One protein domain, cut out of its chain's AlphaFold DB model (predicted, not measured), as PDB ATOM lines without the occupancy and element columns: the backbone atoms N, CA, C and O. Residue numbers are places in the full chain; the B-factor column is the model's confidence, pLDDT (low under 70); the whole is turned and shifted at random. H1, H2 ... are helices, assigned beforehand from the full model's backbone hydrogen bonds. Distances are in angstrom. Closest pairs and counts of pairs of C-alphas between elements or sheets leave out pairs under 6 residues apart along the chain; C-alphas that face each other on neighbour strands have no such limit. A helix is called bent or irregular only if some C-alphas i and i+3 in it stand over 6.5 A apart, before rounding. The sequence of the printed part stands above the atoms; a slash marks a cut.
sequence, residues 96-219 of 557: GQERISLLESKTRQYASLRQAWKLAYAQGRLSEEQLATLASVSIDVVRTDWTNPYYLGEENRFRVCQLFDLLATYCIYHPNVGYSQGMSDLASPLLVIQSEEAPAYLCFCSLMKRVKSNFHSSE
ATOM      1  N   GLY A  96      65.278 -15.865 308.563       88.62
ATOM      2  CA  GLY A  96      65.241 -15.350 309.934       88.62
ATOM      3  C   GLY A  96      64.827 -13.876 309.996       88.62
ATOM      4  O   GLY A  96      63.964 -13.528 310.799       88.62
ATOM      5  N   GLN A  97      65.369 -13.037 309.104       90.12
ATOM      6  CA  GLN A  97      65.071 -11.603 309.070       90.12
ATOM      7  C   GLN A  97      63.636 -11.313 308.609       90.12
ATOM      8  O   GLN A  97      62.943 -10.523 309.250       90.12
ATOM      9  N   GLU A  98      63.150 -11.987 307.558       90.00
ATOM     10  CA  GLU A  98      61.755 -11.848 307.106       90.00
ATOM     11  C   GLU A  98      60.775 -12.214 308.234       90.00
ATOM     12  O   GLU A  98      59.812 -11.483 308.463       90.00
ATOM     13  N   ARG A  99      61.038 -13.274 309.016       90.31
ATOM     14  CA  ARG A  99      60.192 -13.631 310.173       90.31
ATOM     15  C   ARG A  99      60.207 -12.590 311.292       90.31
ATOM     16  O   ARG A  99      59.175 -12.415 311.935       90.31
ATOM     17  N   ILE A 100      61.327 -11.903 311.530       90.88
ATOM     18  CA  ILE A 100      61.405 -10.814 312.520       90.88
ATOM     19  C   ILE A 100      60.530  -9.639 312.063       90.88
ATOM     20  O   ILE A 100      59.597  -9.263 312.770       90.88
ATOM     21  N   SER A 101      60.729  -9.135 310.844       90.44
ATOM     22  CA  SER A 101      59.959  -7.989 310.339       90.44
ATOM     23  C   SER A 101      58.468  -8.300 310.128       90.44
ATOM     24  O   SER A 101      57.612  -7.432 310.329       90.44
ATOM     25  N   LEU A 102      58.114  -9.551 309.802       88.88
ATOM     26  CA  LEU A 102      56.720 -10.012 309.800       88.88
ATOM     27  C   LEU A 102      56.122 -10.040 311.215       88.88
ATOM     28  O   LEU A 102      54.980  -9.613 311.389       88.88
ATOM     29  N   LEU A 103      56.876 -10.488 312.227       91.38
ATOM     30  CA  LEU A 103      56.438 -10.490 313.627       91.38
ATOM     31  C   LEU A 103      56.214  -9.065 314.158       91.38
ATOM     32  O   LEU A 103      55.196  -8.809 314.798       91.38
ATOM     33  N   GLU A 104      57.106  -8.125 313.847       90.81
ATOM     34  CA  GLU A 104      56.982  -6.698 314.191       90.81
ATOM     35  C   GLU A 104      55.775  -6.033 313.509       90.81
ATOM     36  O   GLU A 104      55.033  -5.263 314.124       90.81
ATOM     37  N   SER A 105      55.553  -6.330 312.224       89.19
ATOM     38  CA  SER A 105      54.401  -5.833 311.463       89.19
ATOM     39  C   SER A 105      53.082  -6.372 312.026       89.19
ATOM     40  O   SER A 105      52.147  -5.608 312.282       89.19
ATOM     41  N   LYS A 106      53.017  -7.679 312.303       88.75
ATOM     42  CA  LYS A 106      51.824  -8.340 312.847       88.75
ATOM     43  C   LYS A 106      51.563  -7.991 314.318       88.75
ATOM     44  O   LYS A 106      50.405  -7.875 314.703       88.75
ATOM     45  N   THR A 107      52.602  -7.718 315.110       92.06
ATOM     46  CA  THR A 107      52.474  -7.196 316.485       92.06
ATOM     47  C   THR A 107      51.846  -5.800 316.501       92.06
ATOM     48  O   THR A 107      50.936  -5.552 317.292       92.06
ATOM     49  N   ARG A 108      52.248  -4.909 315.582       91.50
ATOM     50  CA  ARG A 108      51.600  -3.595 315.421       91.50
ATOM     51  C   ARG A 108      50.137  -3.723 314.989       91.50
ATOM     52  O   ARG A 108      49.286  -3.077 315.589       91.50
ATOM     53  N   GLN A 109      49.833  -4.604 314.027       90.94
ATOM     54  CA  GLN A 109      48.449  -4.897 313.615       90.94
ATOM     55  C   GLN A 109      47.594  -5.386 314.799       90.94
ATOM     56  O   GLN A 109      46.507  -4.857 315.017       90.94
ATOM     57  N   TYR A 110      48.097  -6.330 315.604       94.06
ATOM     58  CA  TYR A 110      47.409  -6.795 316.814       94.06
ATOM     59  C   TYR A 110      47.146  -5.663 317.818       94.06
ATOM     60  O   TYR A 110      46.022  -5.522 318.298       94.06
ATOM     61  N   ALA A 111      48.145  -4.820 318.100       92.25
ATOM     62  CA  ALA A 111      47.983  -3.697 319.021       92.25
ATOM     63  C   ALA A 111      46.876  -2.726 318.562       92.25
ATOM     64  O   ALA A 111      46.073  -2.288 319.388       92.25
ATOM     65  N   SER A 112      46.783  -2.449 317.255       92.81
ATOM     66  CA  SER A 112      45.703  -1.642 316.672       92.81
ATOM     67  C   SER A 112      44.325  -2.301 316.811       92.81
ATOM     68  O   SER A 112      43.385  -1.624 317.222       92.81
ATOM     69  N   LEU A 113      44.198  -3.607 316.529       93.44
ATOM     70  CA  LEU A 113      42.945  -4.362 316.705       93.44
ATOM     71  C   LEU A 113      42.480  -4.328 318.171       93.44
ATOM     72  O   LEU A 113      41.334  -3.980 318.463       93.44
ATOM     73  N   ARG A 114      43.394  -4.620 319.105       94.19
ATOM     74  CA  ARG A 114      43.135  -4.613 320.550       94.19
ATOM     75  C   ARG A 114      42.683  -3.240 321.052       94.19
ATOM     76  O   ARG A 114      41.733  -3.135 321.824       94.19
ATOM     77  N   GLN A 115      43.354  -2.173 320.616       91.88
ATOM     78  CA  GLN A 115      43.011  -0.815 321.033       91.88
ATOM     79  C   GLN A 115      41.689  -0.333 320.416       91.88
ATOM     80  O   GLN A 115      40.932   0.358 321.094       91.88
ATOM     81  N   ALA A 116      41.373  -0.728 319.179       91.62
ATOM     82  CA  ALA A 116      40.123  -0.360 318.521       91.62
ATOM     83  C   ALA A 116      38.888  -0.910 319.256       91.62
ATOM     84  O   ALA A 116      37.984  -0.133 319.567       91.62
ATOM     85  N   TRP A 117      38.859  -2.203 319.616       93.56
ATOM     86  CA  TRP A 117      37.708  -2.748 320.354       93.56
ATOM     87  C   TRP A 117      37.629  -2.218 321.795       93.56
ATOM     88  O   TRP A 117      36.526  -1.951 322.272       93.56
ATOM     89  N   LYS A 118      38.764  -1.973 322.474       92.06
ATOM     90  CA  LYS A 118      38.770  -1.332 323.807       92.06
ATOM     91  C   LYS A 118      38.209   0.093 323.775       92.06
ATOM     92  O   LYS A 118      37.457   0.470 324.672       92.06
ATOM     93  N   LEU A 119      38.527   0.872 322.738       91.50
ATOM     94  CA  LEU A 119      37.934   2.198 322.530       91.50
ATOM     95  C   LEU A 119      36.433   2.102 322.226       91.50
ATOM     96  O   LEU A 119      35.658   2.858 322.804       91.50
ATOM     97  N   ALA A 120      36.009   1.147 321.392       90.25
ATOM     98  CA  ALA A 120      34.595   0.915 321.109       90.25
ATOM     99  C   ALA A 120      33.802   0.501 322.367       90.25
ATOM    100  O   ALA A 120      32.711   1.025 322.586       90.25
ATOM    101  N   TYR A 121      34.366  -0.351 323.236       90.31
ATOM    102  CA  TYR A 121      33.783  -0.686 324.543       90.31
ATOM    103  C   TYR A 121      33.600   0.568 325.408       90.31
ATOM    104  O   TYR A 121      32.490   0.859 325.848       90.31
ATOM    105  N   ALA A 122      34.666   1.356 325.594       89.00
ATOM    106  CA  ALA A 122      34.638   2.571 326.414       89.00
ATOM    107  C   ALA A 122      33.687   3.663 325.878       89.00
ATOM    108  O   ALA A 122      33.312   4.571 326.614       89.00
ATOM    109  N   GLN A 123      33.302   3.577 324.603       91.31
ATOM    110  CA  GLN A 123      32.364   4.479 323.930       91.31
ATOM    111  C   GLN A 123      30.931   3.918 323.849       91.31
ATOM    112  O   GLN A 123      30.075   4.565 323.250       91.31
ATOM    113  N   GLY A 124      30.660   2.723 324.394       90.19
ATOM    114  CA  GLY A 124      29.345   2.072 324.317       90.19
ATOM    115  C   GLY A 124      28.949   1.614 322.905       90.19
ATOM    116  O   GLY A 124      27.766   1.572 322.587       90.19
ATOM    117  N   ARG A 125      29.929   1.316 322.037       92.44
ATOM    118  CA  ARG A 125      29.746   1.038 320.595       92.44
ATOM    119  C   ARG A 125      29.808  -0.445 320.209       92.44
ATOM    120  O   ARG A 125      29.788  -0.750 319.020       92.44
ATOM    121  N   LEU A 126      29.925  -1.355 321.176       91.19
ATOM    122  CA  LEU A 126      29.852  -2.800 320.927       91.19
ATOM    123  C   LEU A 126      28.397  -3.286 320.950       91.19
ATOM    124  O   LEU A 126      27.575  -2.742 321.686       91.19
ATOM    125  N   SER A 127      28.085  -4.324 320.169       91.56
ATOM    126  CA  SER A 127      26.760  -4.964 320.186       91.56
ATOM    127  C   SER A 127      26.517  -5.773 321.471       91.56
ATOM    128  O   SER A 127      27.457  -6.144 322.174       91.56
ATOM    129  N   GLU A 128      25.254  -6.104 321.764       90.56
ATOM    130  CA  GLU A 128      24.888  -6.966 322.905       90.56
ATOM    131  C   GLU A 128      25.566  -8.352 322.812       90.56
ATOM    132  O   GLU A 128      26.076  -8.858 323.806       90.56
ATOM    133  N   GLU A 129      25.695  -8.904 321.601       90.19
ATOM    134  CA  GLU A 129      26.445 -10.136 321.304       90.19
ATOM    135  C   GLU A 129      27.953 -10.001 321.592       90.19
ATOM    136  O   GLU A 129      28.561 -10.886 322.199       90.19
ATOM    137  N   GLN A 130      28.571  -8.879 321.206       93.12
ATOM    138  CA  GLN A 130      29.980  -8.601 321.495       93.12
ATOM    139  C   GLN A 130      30.219  -8.408 323.001       93.12
ATOM    140  O   GLN A 130      31.218  -8.893 323.530       93.12
ATOM    141  N   LEU A 131      29.298  -7.754 323.712       92.31
ATOM    142  CA  LEU A 131      29.362  -7.594 325.168       92.31
ATOM    143  C   LEU A 131      29.184  -8.936 325.896       92.31
ATOM    144  O   LEU A 131      29.966  -9.237 326.798       92.31
ATOM    145  N   ALA A 132      28.234  -9.773 325.465       91.44
ATOM    146  CA  ALA A 132      28.063 -11.134 325.975       91.44
ATOM    147  C   ALA A 132      29.316 -11.994 325.726       91.44
ATOM    148  O   ALA A 132      29.798 -12.662 326.639       91.44
ATOM    149  N   THR A 133      29.909 -11.893 324.532       93.56
ATOM    150  CA  THR A 133      31.181 -12.546 324.178       93.56
ATOM    151  C   THR A 133      32.304 -12.140 325.138       93.56
ATOM    152  O   THR A 133      32.989 -13.006 325.684       93.56
ATOM    153  N   LEU A 134      32.478 -10.839 325.405       94.88
ATOM    154  CA  LEU A 134      33.480 -10.346 326.361       94.88
ATOM    155  C   LEU A 134      33.208 -10.829 327.796       94.88
ATOM    156  O   LEU A 134      34.154 -11.182 328.504       94.88
ATOM    157  N   ALA A 135      31.943 -10.899 328.219       90.81
ATOM    158  CA  ALA A 135      31.568 -11.447 329.520       90.81
ATOM    159  C   ALA A 135      31.946 -12.934 329.638       90.81
ATOM    160  O   ALA A 135      32.634 -13.311 330.591       90.81
ATOM    161  N   SER A 136      31.617 -13.765 328.642       93.31
ATOM    162  CA  SER A 136      31.998 -15.185 328.624       93.31
ATOM    163  C   SER A 136      33.516 -15.393 328.629       93.31
ATOM    164  O   SER A 136      34.006 -16.243 329.372       93.31
ATOM    165  N   VAL A 137      34.281 -14.584 327.880       96.19
ATOM    166  CA  VAL A 137      35.754 -14.603 327.951       96.19
ATOM    167  C   VAL A 137      36.229 -14.263 329.369       96.19
ATOM    168  O   VAL A 137      37.085 -14.964 329.906       96.19
ATOM    169  N   SER A 138      35.674 -13.219 330.000       92.56
ATOM    170  CA  SER A 138      36.103 -12.760 331.332       92.56
ATOM    171  C   SER A 138      35.917 -13.819 332.428       92.56
ATOM    172  O   SER A 138      36.793 -13.980 333.274       92.56
ATOM    173  N   ILE A 139      34.829 -14.595 332.356       89.94
ATOM    174  CA  ILE A 139      34.510 -15.689 333.288       89.94
ATOM    175  C   ILE A 139      35.454 -16.889 333.087       89.94
ATOM    176  O   ILE A 139      35.779 -17.598 334.042       89.94
ATOM    177  N   ASP A 140      35.933 -17.116 331.863       94.19
ATOM    178  CA  ASP A 140      36.780 -18.265 331.541       94.19
ATOM    179  C   ASP A 140      38.265 -18.038 331.817       94.19
ATOM    180  O   ASP A 140      38.945 -18.946 332.307       94.19
ATOM    181  N   VAL A 141      38.794 -16.841 331.556       94.00
ATOM    182  CA  VAL A 141      40.224 -16.562 331.785       94.00
ATOM    183  C   VAL A 141      40.606 -16.628 333.258       94.00
ATOM    184  O   VAL A 141      41.679 -17.129 333.575       94.00
ATOM    185  N   VAL A 142      39.711 -16.218 334.162       89.69
ATOM    186  CA  VAL A 142      39.957 -16.262 335.612       89.69
ATOM    187  C   VAL A 142      40.030 -17.687 336.174       89.69
ATOM    188  O   VAL A 142      40.730 -17.928 337.151       89.69
ATOM    189  N   ARG A 143      39.359 -18.657 335.534       90.62
ATOM    190  CA  ARG A 143      39.349 -20.080 335.930       90.62
ATOM    191  C   ARG A 143      40.304 -20.966 335.117       90.62
ATOM    192  O   ARG A 143      40.359 -22.179 335.338       90.62
ATOM    193  N   THR A 144      41.053 -20.395 334.173       93.88
ATOM    194  CA  THR A 144      41.963 -21.134 333.283       93.88
ATOM    195  C   THR A 144      43.366 -21.206 333.877       93.88
ATOM    196  O   THR A 144      43.993 -20.181 334.101       93.88
ATOM    197  N   ASP A 145      43.858 -22.427 334.122       91.81
ATOM    198  CA  ASP A 145      45.214 -22.723 334.623       91.81
ATOM    199  C   ASP A 145      45.686 -21.867 335.822       91.81
ATOM    200  O   ASP A 145      46.882 -21.660 336.003       91.81
ATOM    201  N   TRP A 146      44.766 -21.420 336.684       87.88
ATOM    202  CA  TRP A 146      45.034 -20.509 337.811       87.88
ATOM    203  C   TRP A 146      46.048 -21.033 338.850       87.88
ATOM    204  O   TRP A 146      46.601 -20.255 339.622       87.88
ATOM    205  N   THR A 147      46.322 -22.342 338.860       89.25
ATOM    206  CA  THR A 147      47.357 -22.987 339.689       89.25
ATOM    207  C   THR A 147      48.735 -23.080 339.017       89.25
ATOM    208  O   THR A 147      49.678 -23.592 339.619       89.25
ATOM    209  N   ASN A 148      48.884 -22.619 337.773       91.50
ATOM    210  CA  ASN A 148      50.167 -22.560 337.075       91.50
ATOM    211  C   ASN A 148      50.979 -21.347 337.582       91.50
ATOM    212  O   ASN A 148      50.435 -20.240 337.585       91.50
ATOM    213  N   PRO A 149      52.274 -21.500 337.930       92.12
ATOM    214  CA  PRO A 149      53.153 -20.392 338.327       92.12
ATOM    215  C   PRO A 149      53.189 -19.185 337.375       92.12
ATOM    216  O   PRO A 149      53.553 -18.100 337.801       92.12
ATOM    217  N   TYR A 150      52.804 -19.342 336.104       92.69
ATOM    218  CA  TYR A 150      52.684 -18.227 335.159       92.69
ATOM    219  C   TYR A 150      51.488 -17.292 335.438       92.69
ATOM    220  O   TYR A 150      51.532 -16.127 335.058       92.69
ATOM    221  N   TYR A 151      50.419 -17.782 336.071       90.19
ATOM    222  CA  TYR A 151      49.229 -16.991 336.431       90.19
ATOM    223  C   TYR A 151      49.118 -16.732 337.943       90.19
ATOM    224  O   TYR A 151      48.395 -15.829 338.361       90.19
ATOM    225  N   LEU A 152      49.831 -17.518 338.752       84.94
ATOM    226  CA  LEU A 152      49.919 -17.390 340.204       84.94
ATOM    227  C   LEU A 152      50.871 -16.246 340.606       84.94
ATOM    228  O   LEU A 152      51.877 -16.016 339.941       84.94
ATOM    229  N   GLY A 153      50.574 -15.564 341.715       77.56
ATOM    230  CA  GLY A 153      51.323 -14.394 342.201       77.56
ATOM    231  C   GLY A 153      50.564 -13.080 341.987       77.56
ATOM    232  O   GLY A 153      49.751 -12.957 341.069       77.56
ATOM    233  N   GLU A 154      50.787 -12.086 342.851       73.31
ATOM    234  CA  GLU A 154      50.161 -10.761 342.693       73.31
ATOM    235  C   GLU A 154      50.767 -10.014 341.496       73.31
ATOM    236  O   GLU A 154      50.056  -9.395 340.704       73.31
ATOM    237  N   GLU A 155      52.081 -10.160 341.338       77.31
ATOM    238  CA  GLU A 155      52.907  -9.637 340.261       77.31
ATOM    239  C   GLU A 155      52.523 -10.202 338.888       77.31
ATOM    240  O   GLU A 155      52.668  -9.507 337.888       77.31
ATOM    241  N   ASN A 156      51.961 -11.417 338.829       81.94
ATOM    242  CA  ASN A 156      51.536 -12.063 337.583       81.94
ATOM    243  C   ASN A 156      50.054 -11.849 337.239       81.94
ATOM    244  O   ASN A 156      49.611 -12.305 336.184       81.94
ATOM    245  N   ARG A 157      49.263 -11.110 338.035       78.44
ATOM    246  CA  ARG A 157      47.823 -10.899 337.746       78.44
ATOM    247  C   ARG A 157      47.551 -10.299 336.362       78.44
ATOM    248  O   ARG A 157      46.531 -10.611 335.750       78.44
ATOM    249  N   PHE A 158      48.479  -9.510 335.814       86.56
ATOM    250  CA  PHE A 158      48.366  -8.984 334.447       86.56
ATOM    251  C   PHE A 158      48.358 -10.071 333.357       86.56
ATOM    252  O   PHE A 158      47.861  -9.825 332.260       86.56
ATOM    253  N   ARG A 159      48.852 -11.285 333.636       91.88
ATOM    254  CA  ARG A 159      48.812 -12.425 332.704       91.88
ATOM    255  C   ARG A 159      47.382 -12.898 332.433       91.88
ATOM    256  O   ARG A 159      47.094 -13.331 331.318       91.88
ATOM    257  N   VAL A 160      46.471 -12.741 333.398       91.31
ATOM    258  CA  VAL A 160      45.026 -12.965 333.193       91.31
ATOM    259  C   VAL A 160      44.458 -11.912 332.236       91.31
ATOM    260  O   VAL A 160      43.694 -12.247 331.335       91.31
ATOM    261  N   CYS A 161      44.896 -10.654 332.356       92.38
ATOM    262  CA  CYS A 161      44.506  -9.578 331.442       92.38
ATOM    263  C   CYS A 161      45.081  -9.758 330.021       92.38
ATOM    264  O   CYS A 161      44.391  -9.457 329.052       92.38
ATOM    265  N   GLN A 162      46.291 -10.313 329.877       95.19
ATOM    266  CA  GLN A 162      46.835 -10.723 328.573       95.19
ATOM    267  C   GLN A 162      46.026 -11.860 327.939       95.19
ATOM    268  O   GLN A 162      45.760 -11.827 326.740       95.19
ATOM    269  N   LEU A 163      45.617 -12.861 328.727       96.94
ATOM    270  CA  LEU A 163      44.776 -13.956 328.234       96.94
ATOM    271  C   LEU A 163      43.385 -13.445 327.820       96.94
ATOM    272  O   LEU A 163      42.865 -13.860 326.784       96.94
ATOM    273  N   PHE A 164      42.822 -12.505 328.590       96.69
ATOM    274  CA  PHE A 164      41.582 -11.799 328.267       96.69
ATOM    275  C   PHE A 164      41.689 -11.042 326.942       96.69
ATOM    276  O   PHE A 164      40.903 -11.300 326.035       96.69
ATOM    277  N   ASP A 165      42.681 -10.158 326.798       97.00
ATOM    278  CA  ASP A 165      42.849  -9.333 325.599       97.00
ATOM    279  C   ASP A 165      43.110 -10.170 324.341       97.00
ATOM    280  O   ASP A 165      42.555  -9.862 323.285       97.00
ATOM    281  N   LEU A 166      43.893 -11.248 324.447       98.12
ATOM    282  CA  LEU A 166      44.159 -12.180 323.349       98.12
ATOM    283  C   LEU A 166      42.857 -12.813 322.837       98.12
ATOM    284  O   LEU A 166      42.588 -12.794 321.633       98.12
ATOM    285  N   LEU A 167      42.034 -13.347 323.743       98.38
ATOM    286  CA  LEU A 167      40.770 -14.001 323.399       98.38
ATOM    287  C   LEU A 167      39.721 -12.990 322.925       98.38
ATOM    288  O   LEU A 167      39.111 -13.204 321.881       98.38
ATOM    289  N   ALA A 168      39.554 -11.869 323.628       97.12
ATOM    290  CA  ALA A 168      38.657 -10.782 323.244       97.12
ATOM    291  C   ALA A 168      38.969 -10.266 321.829       97.12
ATOM    292  O   ALA A 168      38.087 -10.220 320.972       97.12
ATOM    293  N   THR A 169      40.243  -9.975 321.541       97.38
ATOM    294  CA  THR A 169      40.687  -9.525 320.210       97.38
ATOM    295  C   THR A 169      40.537 -10.618 319.146       97.38
ATOM    296  O   THR A 169      40.443 -10.305 317.962       97.38
ATOM    297  N   TYR A 170      40.498 -11.903 319.514       97.12
ATOM    298  CA  TYR A 170      40.181 -12.957 318.548       97.12
ATOM    299  C   TYR A 170      38.683 -12.954 318.237       97.12
ATOM    300  O   TYR A 170      38.301 -12.783 317.081       97.12
ATOM    301  N   CYS A 171      37.844 -13.078 319.266       95.31
ATOM    302  CA  CYS A 171      36.406 -13.303 319.122       95.31
ATOM    303  C   CYS A 171      35.688 -12.103 318.481       95.31
ATOM    304  O   CYS A 171      34.871 -12.297 317.585       95.31
ATOM    305  N   ILE A 172      36.051 -10.865 318.854       94.62
ATOM    306  CA  ILE A 172      35.481  -9.635 318.266       94.62
ATOM    307  C   ILE A 172      35.745  -9.535 316.751       94.62
ATOM    308  O   ILE A 172      34.904  -9.018 316.020       94.62
ATOM    309  N   TYR A 173      36.884 -10.046 316.271       94.00
ATOM    310  CA  TYR A 173      37.286  -9.985 314.857       94.00
ATOM    311  C   TYR A 173      37.053 -11.294 314.076       94.00
ATOM    312  O   TYR A 173      37.345 -11.358 312.879       94.00
ATOM    313  N   HIS A 174      36.496 -12.318 314.730       91.75
ATOM    314  CA  HIS A 174      36.070 -13.589 314.136       91.75
ATOM    315  C   HIS A 174      34.673 -13.991 314.667       91.75
ATOM    316  O   HIS A 174      34.526 -15.084 315.221       91.75
ATOM    317  N   PRO A 175      33.625 -13.148 314.530       89.12
ATOM    318  CA  PRO A 175      32.315 -13.405 315.145       89.12
ATOM    319  C   PRO A 175      31.639 -14.693 314.642       89.12
ATOM    320  O   PRO A 175      30.923 -15.334 315.397       89.12
ATOM    321  N   ASN A 176      31.966 -15.159 313.428       86.44
ATOM    322  CA  ASN A 176      31.553 -16.475 312.911       86.44
ATOM    323  C   ASN A 176      32.013 -17.658 313.794       86.44
ATOM    324  O   ASN A 176      31.475 -18.760 313.700       86.44
ATOM    325  N   VAL A 177      33.058 -17.458 314.601       89.25
ATOM    326  CA  VAL A 177      33.558 -18.407 315.608       89.25
ATOM    327  C   VAL A 177      33.092 -17.999 317.008       89.25
ATOM    328  O   VAL A 177      32.806 -18.868 317.828       89.25
ATOM    329  N   GLY A 178      33.003 -16.689 317.267       90.12
ATOM    330  CA  GLY A 178      32.613 -16.128 318.558       90.12
ATOM    331  C   GLY A 178      33.587 -16.524 319.670       90.12
ATOM    332  O   GLY A 178      34.766 -16.784 319.412       90.12
ATOM    333  N   TYR A 179      33.083 -16.588 320.904       94.50
ATOM    334  CA  TYR A 179      33.744 -17.302 321.996       94.50
ATOM    335  C   TYR A 179      33.009 -18.611 322.297       94.50
ATOM    336  O   TYR A 179      31.784 -18.679 322.247       94.50
ATOM    337  N   SER A 180      33.758 -19.648 322.662       93.19
ATOM    338  CA  SER A 180      33.232 -20.910 323.178       93.19
ATOM    339  C   SER A 180      34.091 -21.401 324.336       93.19
ATOM    340  O   SER A 180      35.317 -21.260 324.317       93.19
ATOM    341  N   GLN A 181      33.445 -22.000 325.340       90.56
ATOM    342  CA  GLN A 181      34.120 -22.506 326.533       90.56
ATOM    343  C   GLN A 181      35.281 -23.440 326.162       90.56
ATOM    344  O   GLN A 181      35.128 -24.367 325.368       90.56
ATOM    345  N   GLY A 182      36.448 -23.203 326.765       92.69
ATOM    346  CA  GLY A 182      37.668 -23.969 326.498       92.69
ATOM    347  C   GLY A 182      38.556 -23.410 325.377       92.69
ATOM    348  O   GLY A 182      39.688 -23.867 325.225       92.69
ATOM    349  N   MET A 183      38.146 -22.359 324.659       97.00
ATOM    350  CA  MET A 183      39.091 -21.583 323.839       97.00
ATOM    351  C   MET A 183      40.215 -20.971 324.699       97.00
ATOM    352  O   MET A 183      41.362 -20.899 324.252       97.00
ATOM    353  N   SER A 184      39.930 -20.616 325.958       97.75
ATOM    354  CA  SER A 184      40.944 -20.181 326.931       97.75
ATOM    355  C   SER A 184      41.991 -21.255 327.254       97.75
ATOM    356  O   SER A 184      43.176 -20.941 327.362       97.75
ATOM    357  N   ASP A 185      41.586 -22.525 327.340       97.69
ATOM    358  CA  ASP A 185      42.474 -23.672 327.570       97.69
ATOM    359  C   ASP A 185      43.480 -23.873 326.435       97.69
ATOM    360  O   ASP A 185      44.615 -24.276 326.683       97.69
ATOM    361  N   LEU A 186      43.081 -23.573 325.196       98.19
ATOM    362  CA  LEU A 186      43.966 -23.605 324.033       98.19
ATOM    363  C   LEU A 186      44.876 -22.367 323.964       98.19
ATOM    364  O   LEU A 186      46.030 -22.478 323.554       98.19
ATOM    365  N   ALA A 187      44.388 -21.194 324.383       98.50
ATOM    366  CA  ALA A 187      45.166 -19.955 324.390       98.50
ATOM    367  C   ALA A 187      46.229 -19.898 325.505       98.50
ATOM    368  O   ALA A 187      47.315 -19.363 325.278       98.50
ATOM    369  N   SER A 188      45.953 -20.467 326.686       98.38
ATOM    370  CA  SER A 188      46.857 -20.429 327.849       98.38
ATOM    371  C   SER A 188      48.274 -20.945 327.529       98.38
ATOM    372  O   SER A 188      49.223 -20.167 327.656       98.38
ATOM    373  N   PRO A 189      48.476 -22.178 327.009       98.38
ATOM    374  CA  PRO A 189      49.812 -22.680 326.681       98.38
ATOM    375  C   PRO A 189      50.561 -21.822 325.659       98.38
ATOM    376  O   PRO A 189      51.779 -21.685 325.756       98.38
ATOM    377  N   LEU A 190      49.850 -21.215 324.701       98.56
ATOM    378  CA  LEU A 190      50.450 -20.308 323.721       98.56
ATOM    379  C   LEU A 190      50.976 -19.037 324.401       98.56
ATOM    380  O   LEU A 190      52.094 -18.617 324.107       98.56
ATOM    381  N   LEU A 191      50.205 -18.461 325.332       98.31
ATOM    382  CA  LEU A 191      50.620 -17.292 326.106       98.31
ATOM    383  C   LEU A 191      51.798 -17.612 327.031       98.31
ATOM    384  O   LEU A 191      52.779 -16.874 327.016       98.31
ATOM    385  N   VAL A 192      51.753 -18.730 327.764       97.69
ATOM    386  CA  VAL A 192      52.857 -19.174 328.636       97.69
ATOM    387  C   VAL A 192      54.151 -19.353 327.831       97.69
ATOM    388  O   VAL A 192      55.191 -18.802 328.196       97.69
ATOM    389  N   ILE A 193      54.094 -20.076 326.703       98.19
ATOM    390  CA  ILE A 193      55.279 -20.348 325.879       98.19
ATOM    391  C   ILE A 193      55.812 -19.097 325.198       98.19
ATOM    392  O   ILE A 193      57.016 -18.861 325.243       98.19
ATOM    393  N   GLN A 194      54.968 -18.288 324.558       97.62
ATOM    394  CA  GLN A 194      55.454 -17.085 323.881       97.62
ATOM    395  C   GLN A 194      55.895 -16.008 324.888       97.62
ATOM    396  O   GLN A 194      56.799 -15.230 324.577       97.62
ATOM    397  N   SER A 195      55.309 -15.995 326.092       94.81
ATOM    398  CA  SER A 195      55.401 -14.981 327.165       94.81
ATOM    399  C   SER A 195      54.893 -13.584 326.793       94.81
ATOM    400  O   SER A 195      54.529 -12.807 327.672       94.81
ATOM    401  N   GLU A 196      54.825 -13.291 325.496       93.94
ATOM    402  CA  GLU A 196      54.305 -12.057 324.929       93.94
ATOM    403  C   GLU A 196      52.947 -12.293 324.266       93.94
ATOM    404  O   GLU A 196      52.737 -13.250 323.516       93.94
ATOM    405  N   GLU A 197      52.038 -11.363 324.524       95.62
ATOM    406  CA  GLU A 197      50.627 -11.402 324.144       95.62
ATOM    407  C   GLU A 197      50.407 -11.423 322.624       95.62
ATOM    408  O   GLU A 197      49.672 -12.269 322.116       95.62
ATOM    409  N   ALA A 198      51.082 -10.546 321.874       96.00
ATOM    410  CA  ALA A 198      50.899 -10.472 320.425       96.00
ATOM    411  C   ALA A 198      51.443 -11.721 319.695       96.00
ATOM    412  O   ALA A 198      50.699 -12.305 318.909       96.00
ATOM    413  N   PRO A 199      52.668 -12.229 319.961       96.38
ATOM    414  CA  PRO A 199      53.112 -13.503 319.392       96.38
ATOM    415  C   PRO A 199      52.230 -14.696 319.801       96.38
ATOM    416  O   PRO A 199      52.033 -15.600 318.986       96.38
ATOM    417  N   ALA A 200      51.663 -14.697 321.016       98.38
ATOM    418  CA  ALA A 200      50.683 -15.699 321.442       98.38
ATOM    419  C   ALA A 200      49.382 -15.618 320.629       98.38
ATOM    420  O   ALA A 200      48.900 -16.647 320.158       98.38
ATOM    421  N   TYR A 201      48.867 -14.411 320.376       98.19
ATOM    422  CA  TYR A 201      47.716 -14.179 319.503       98.19
ATOM    423  C   TYR A 201      47.952 -14.691 318.074       98.19
ATOM    424  O   TYR A 201      47.100 -15.383 317.525       98.19
ATOM    425  N   LEU A 202      49.132 -14.445 317.487       96.44
ATOM    426  CA  LEU A 202      49.467 -14.977 316.157       96.44
ATOM    427  C   LEU A 202      49.474 -16.514 316.139       96.44
ATOM    428  O   LEU A 202      48.954 -17.127 315.206       96.44
ATOM    429  N   CYS A 203      50.003 -17.146 317.191       97.75
ATOM    430  CA  CYS A 203      49.913 -18.597 317.351       97.75
ATOM    431  C   CYS A 203      48.453 -19.062 317.492       97.75
ATOM    432  O   CYS A 203      48.088 -20.092 316.927       97.75
ATOM    433  N   PHE A 204      47.611 -18.303 318.201       98.19
ATOM    434  CA  PHE A 204      46.204 -18.638 318.423       98.19
ATOM    435  C   PHE A 204      45.377 -18.523 317.139       98.19
ATOM    436  O   PHE A 204      44.664 -19.464 316.810       98.19
ATOM    437  N   CYS A 205      45.544 -17.464 316.339       96.25
ATOM    438  CA  CYS A 205      44.947 -17.364 315.002       96.25
ATOM    439  C   CYS A 205      45.328 -18.566 314.118       96.25
ATOM    440  O   CYS A 205      44.462 -19.175 313.489       96.25
ATOM    441  N   SER A 206      46.610 -18.949 314.104       94.25
ATOM    442  CA  SER A 206      47.088 -20.120 313.360       94.25
ATOM    443  C   SER A 206      46.526 -21.451 313.875       94.25
ATOM    444  O   SER A 206      46.186 -22.318 313.069       94.25
ATOM    445  N   LEU A 207      46.382 -21.622 315.192       96.25
ATOM    446  CA  LEU A 207      45.740 -22.797 315.786       96.25
ATOM    447  C   LEU A 207      44.245 -22.844 315.429       96.25
ATOM    448  O   LEU A 207      43.757 -23.859 314.930       96.25
ATOM    449  N   MET A 208      43.531 -21.730 315.611       94.75
ATOM    450  CA  MET A 208      42.092 -21.621 315.363       94.75
ATOM    451  C   MET A 208      41.721 -21.844 313.895       94.75
ATOM    452  O   MET A 208      40.691 -22.463 313.647       94.75
ATOM    453  N   LYS A 209      42.576 -21.498 312.917       90.56
ATOM    454  CA  LYS A 209      42.393 -21.920 311.507       90.56
ATOM    455  C   LYS A 209      42.134 -23.428 311.354       90.56
ATOM    456  O   LYS A 209      41.399 -23.823 310.456       90.56
ATOM    457  N   ARG A 210      42.731 -24.259 312.220       89.69
ATOM    458  CA  ARG A 210      42.636 -25.729 312.199       89.69
ATOM    459  C   ARG A 210      41.574 -26.295 313.150       89.69
ATOM    460  O   ARG A 210      41.080 -27.393 312.904       89.69
ATOM    461  N   VAL A 211      41.233 -25.588 314.232       92.38
ATOM    462  CA  VAL A 211      40.310 -26.097 315.268       92.38
ATOM    463  C   VAL A 211      38.975 -25.355 315.378       92.38
ATOM    464  O   VAL A 211      38.105 -25.840 316.091       92.38
ATOM    465  N   LYS A 212      38.734 -24.243 314.660       90.75
ATOM    466  CA  LYS A 212      37.470 -23.479 314.767       90.75
ATOM    467  C   LYS A 212      36.207 -24.292 314.443       90.75
ATOM    468  O   LYS A 212      35.157 -24.047 315.029       90.75
ATOM    469  N   SER A 213      36.319 -25.320 313.599       89.88
ATOM    470  CA  SER A 213      35.232 -26.267 313.308       89.88
ATOM    471  C   SER A 213      34.807 -27.128 314.512       89.88
ATOM    472  O   SER A 213      33.724 -27.708 314.481       89.88
ATOM    473  N   ASN A 214      35.617 -27.200 315.579       90.06
ATOM    474  CA  ASN A 214      35.230 -27.839 316.840       90.06
ATOM    475  C   ASN A 214      34.237 -26.995 317.662       90.06
ATOM    476  O   ASN A 214      33.554 -27.550 318.518       90.06
ATOM    477  N   PHE A 215      34.203 -25.675 317.445       86.38
ATOM    478  CA  PHE A 215      33.537 -24.708 318.328       86.38
ATOM    479  C   PHE A 215      32.283 -24.063 317.714       86.38
ATOM    480  O   PHE A 215      31.449 -23.547 318.448       86.38
ATOM    481  N   HIS A 216      32.128 -24.092 316.386       71.62
ATOM    482  CA  HIS A 216      31.028 -23.406 315.702       71.62
ATOM    483  C   HIS A 216      29.642 -23.941 316.121       71.62
ATOM    484  O   HIS A 216      29.380 -25.147 316.071       71.62
ATOM    485  N   SER A 217      28.766 -23.022 316.532       59.69
ATOM    486  CA  SER A 217      27.570 -23.282 317.346       59.69
ATOM    487  C   SER A 217      26.396 -23.945 316.623       59.69
ATOM    488  O   SER A 217      25.568 -24.565 317.283       59.69
ATOM    489  N   SER A 218      26.311 -23.830 315.296       57.25
ATOM    490  CA  SER A 218      25.173 -24.323 314.505       57.25
ATOM    491  C   SER A 218      25.160 -25.843 314.295       57.25
ATOM    492  O   SER A 218      24.087 -26.432 314.213       57.25
ATOM    493  N   GLU A 219      26.332 -26.487 314.225       58.12
ATOM    494  CA  GLU A 219      26.441 -27.924 313.913       58.12
ATOM    495  C   GLU A 219      27.521 -28.694 314.696       58.12
ATOM    496  O   GLU A 219      27.442 -29.918 314.785       58.12
TER     497      GLU A 219
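AT A GLANCE: This is residues 96 to 219 of the 557 residues of the protein "Rab-GAP TBC domain-containing protein" of Paragonimus westermani (UniProt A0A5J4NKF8). Helix H3 is the core, with H2, H4 and H5 packed round it at steep tilts, while the long helix H1 crosses H3 and H5 on one side and sticks out with residues 96 to 102. The printed part has 124 residues with five named helices, H1 to H5 in order, and no named strand; the class is all helix. It is compact, with a radius of gyration of the C-alphas of 14.4 A and spans of 41 by 34 by 34 A.

HOW THE PARTS SIT: H1, residues 96 to 122, touches the hub H3, residues 158 to 171, about perpendicular at 87 degrees; the closest C-alphas, of Arg 114 and Thr 169, are 5.5 A apart. H2, residues 128 to 143, and H3 form a helical hairpin, tilted 36 degrees, only just steep, with C-alphas 134 and 168 closest at 6.1 A. H4, residues 183 to 194, touches H3 at a steep tilt of 57 degrees, C-alphas 163 and 188 closest at 6.8 A. H4 and H5, residues 197 to 214, form another helical hairpin, only just steep at 35.5 degrees, C-alphas 191 and 200 closest at 4.9 A. H1 and H4 are apart. Every O i to N i+4 pair is within hydrogen-bond range in H1 and H3; in H2 10 of 12 are, in H4 6 of 8, in H5 11 of 14.

IN THESE COORDINATES: H1 begins at C-alpha 96 (65.241, -15.350, 309.934) and is 39.1 A long. H2 measures 23.5 A, H3 19.9 A, H4 17.0 A. H5, 23.7 A, ends at C-alpha 214 (35.230, -27.839, 316.840); it is irregular, C-alphas 210 and 213 being 7.5 A apart, with a kink of 56 degrees near residue 208.

THE WHOLE: The C-alphas of Gly 96 and Glu 128, the two farthest apart, are 43.2 A apart. The printed part has no cut. The links H2 to H3 and H3 to H4 are long. Residues 217 to 219 have pLDDT under 70.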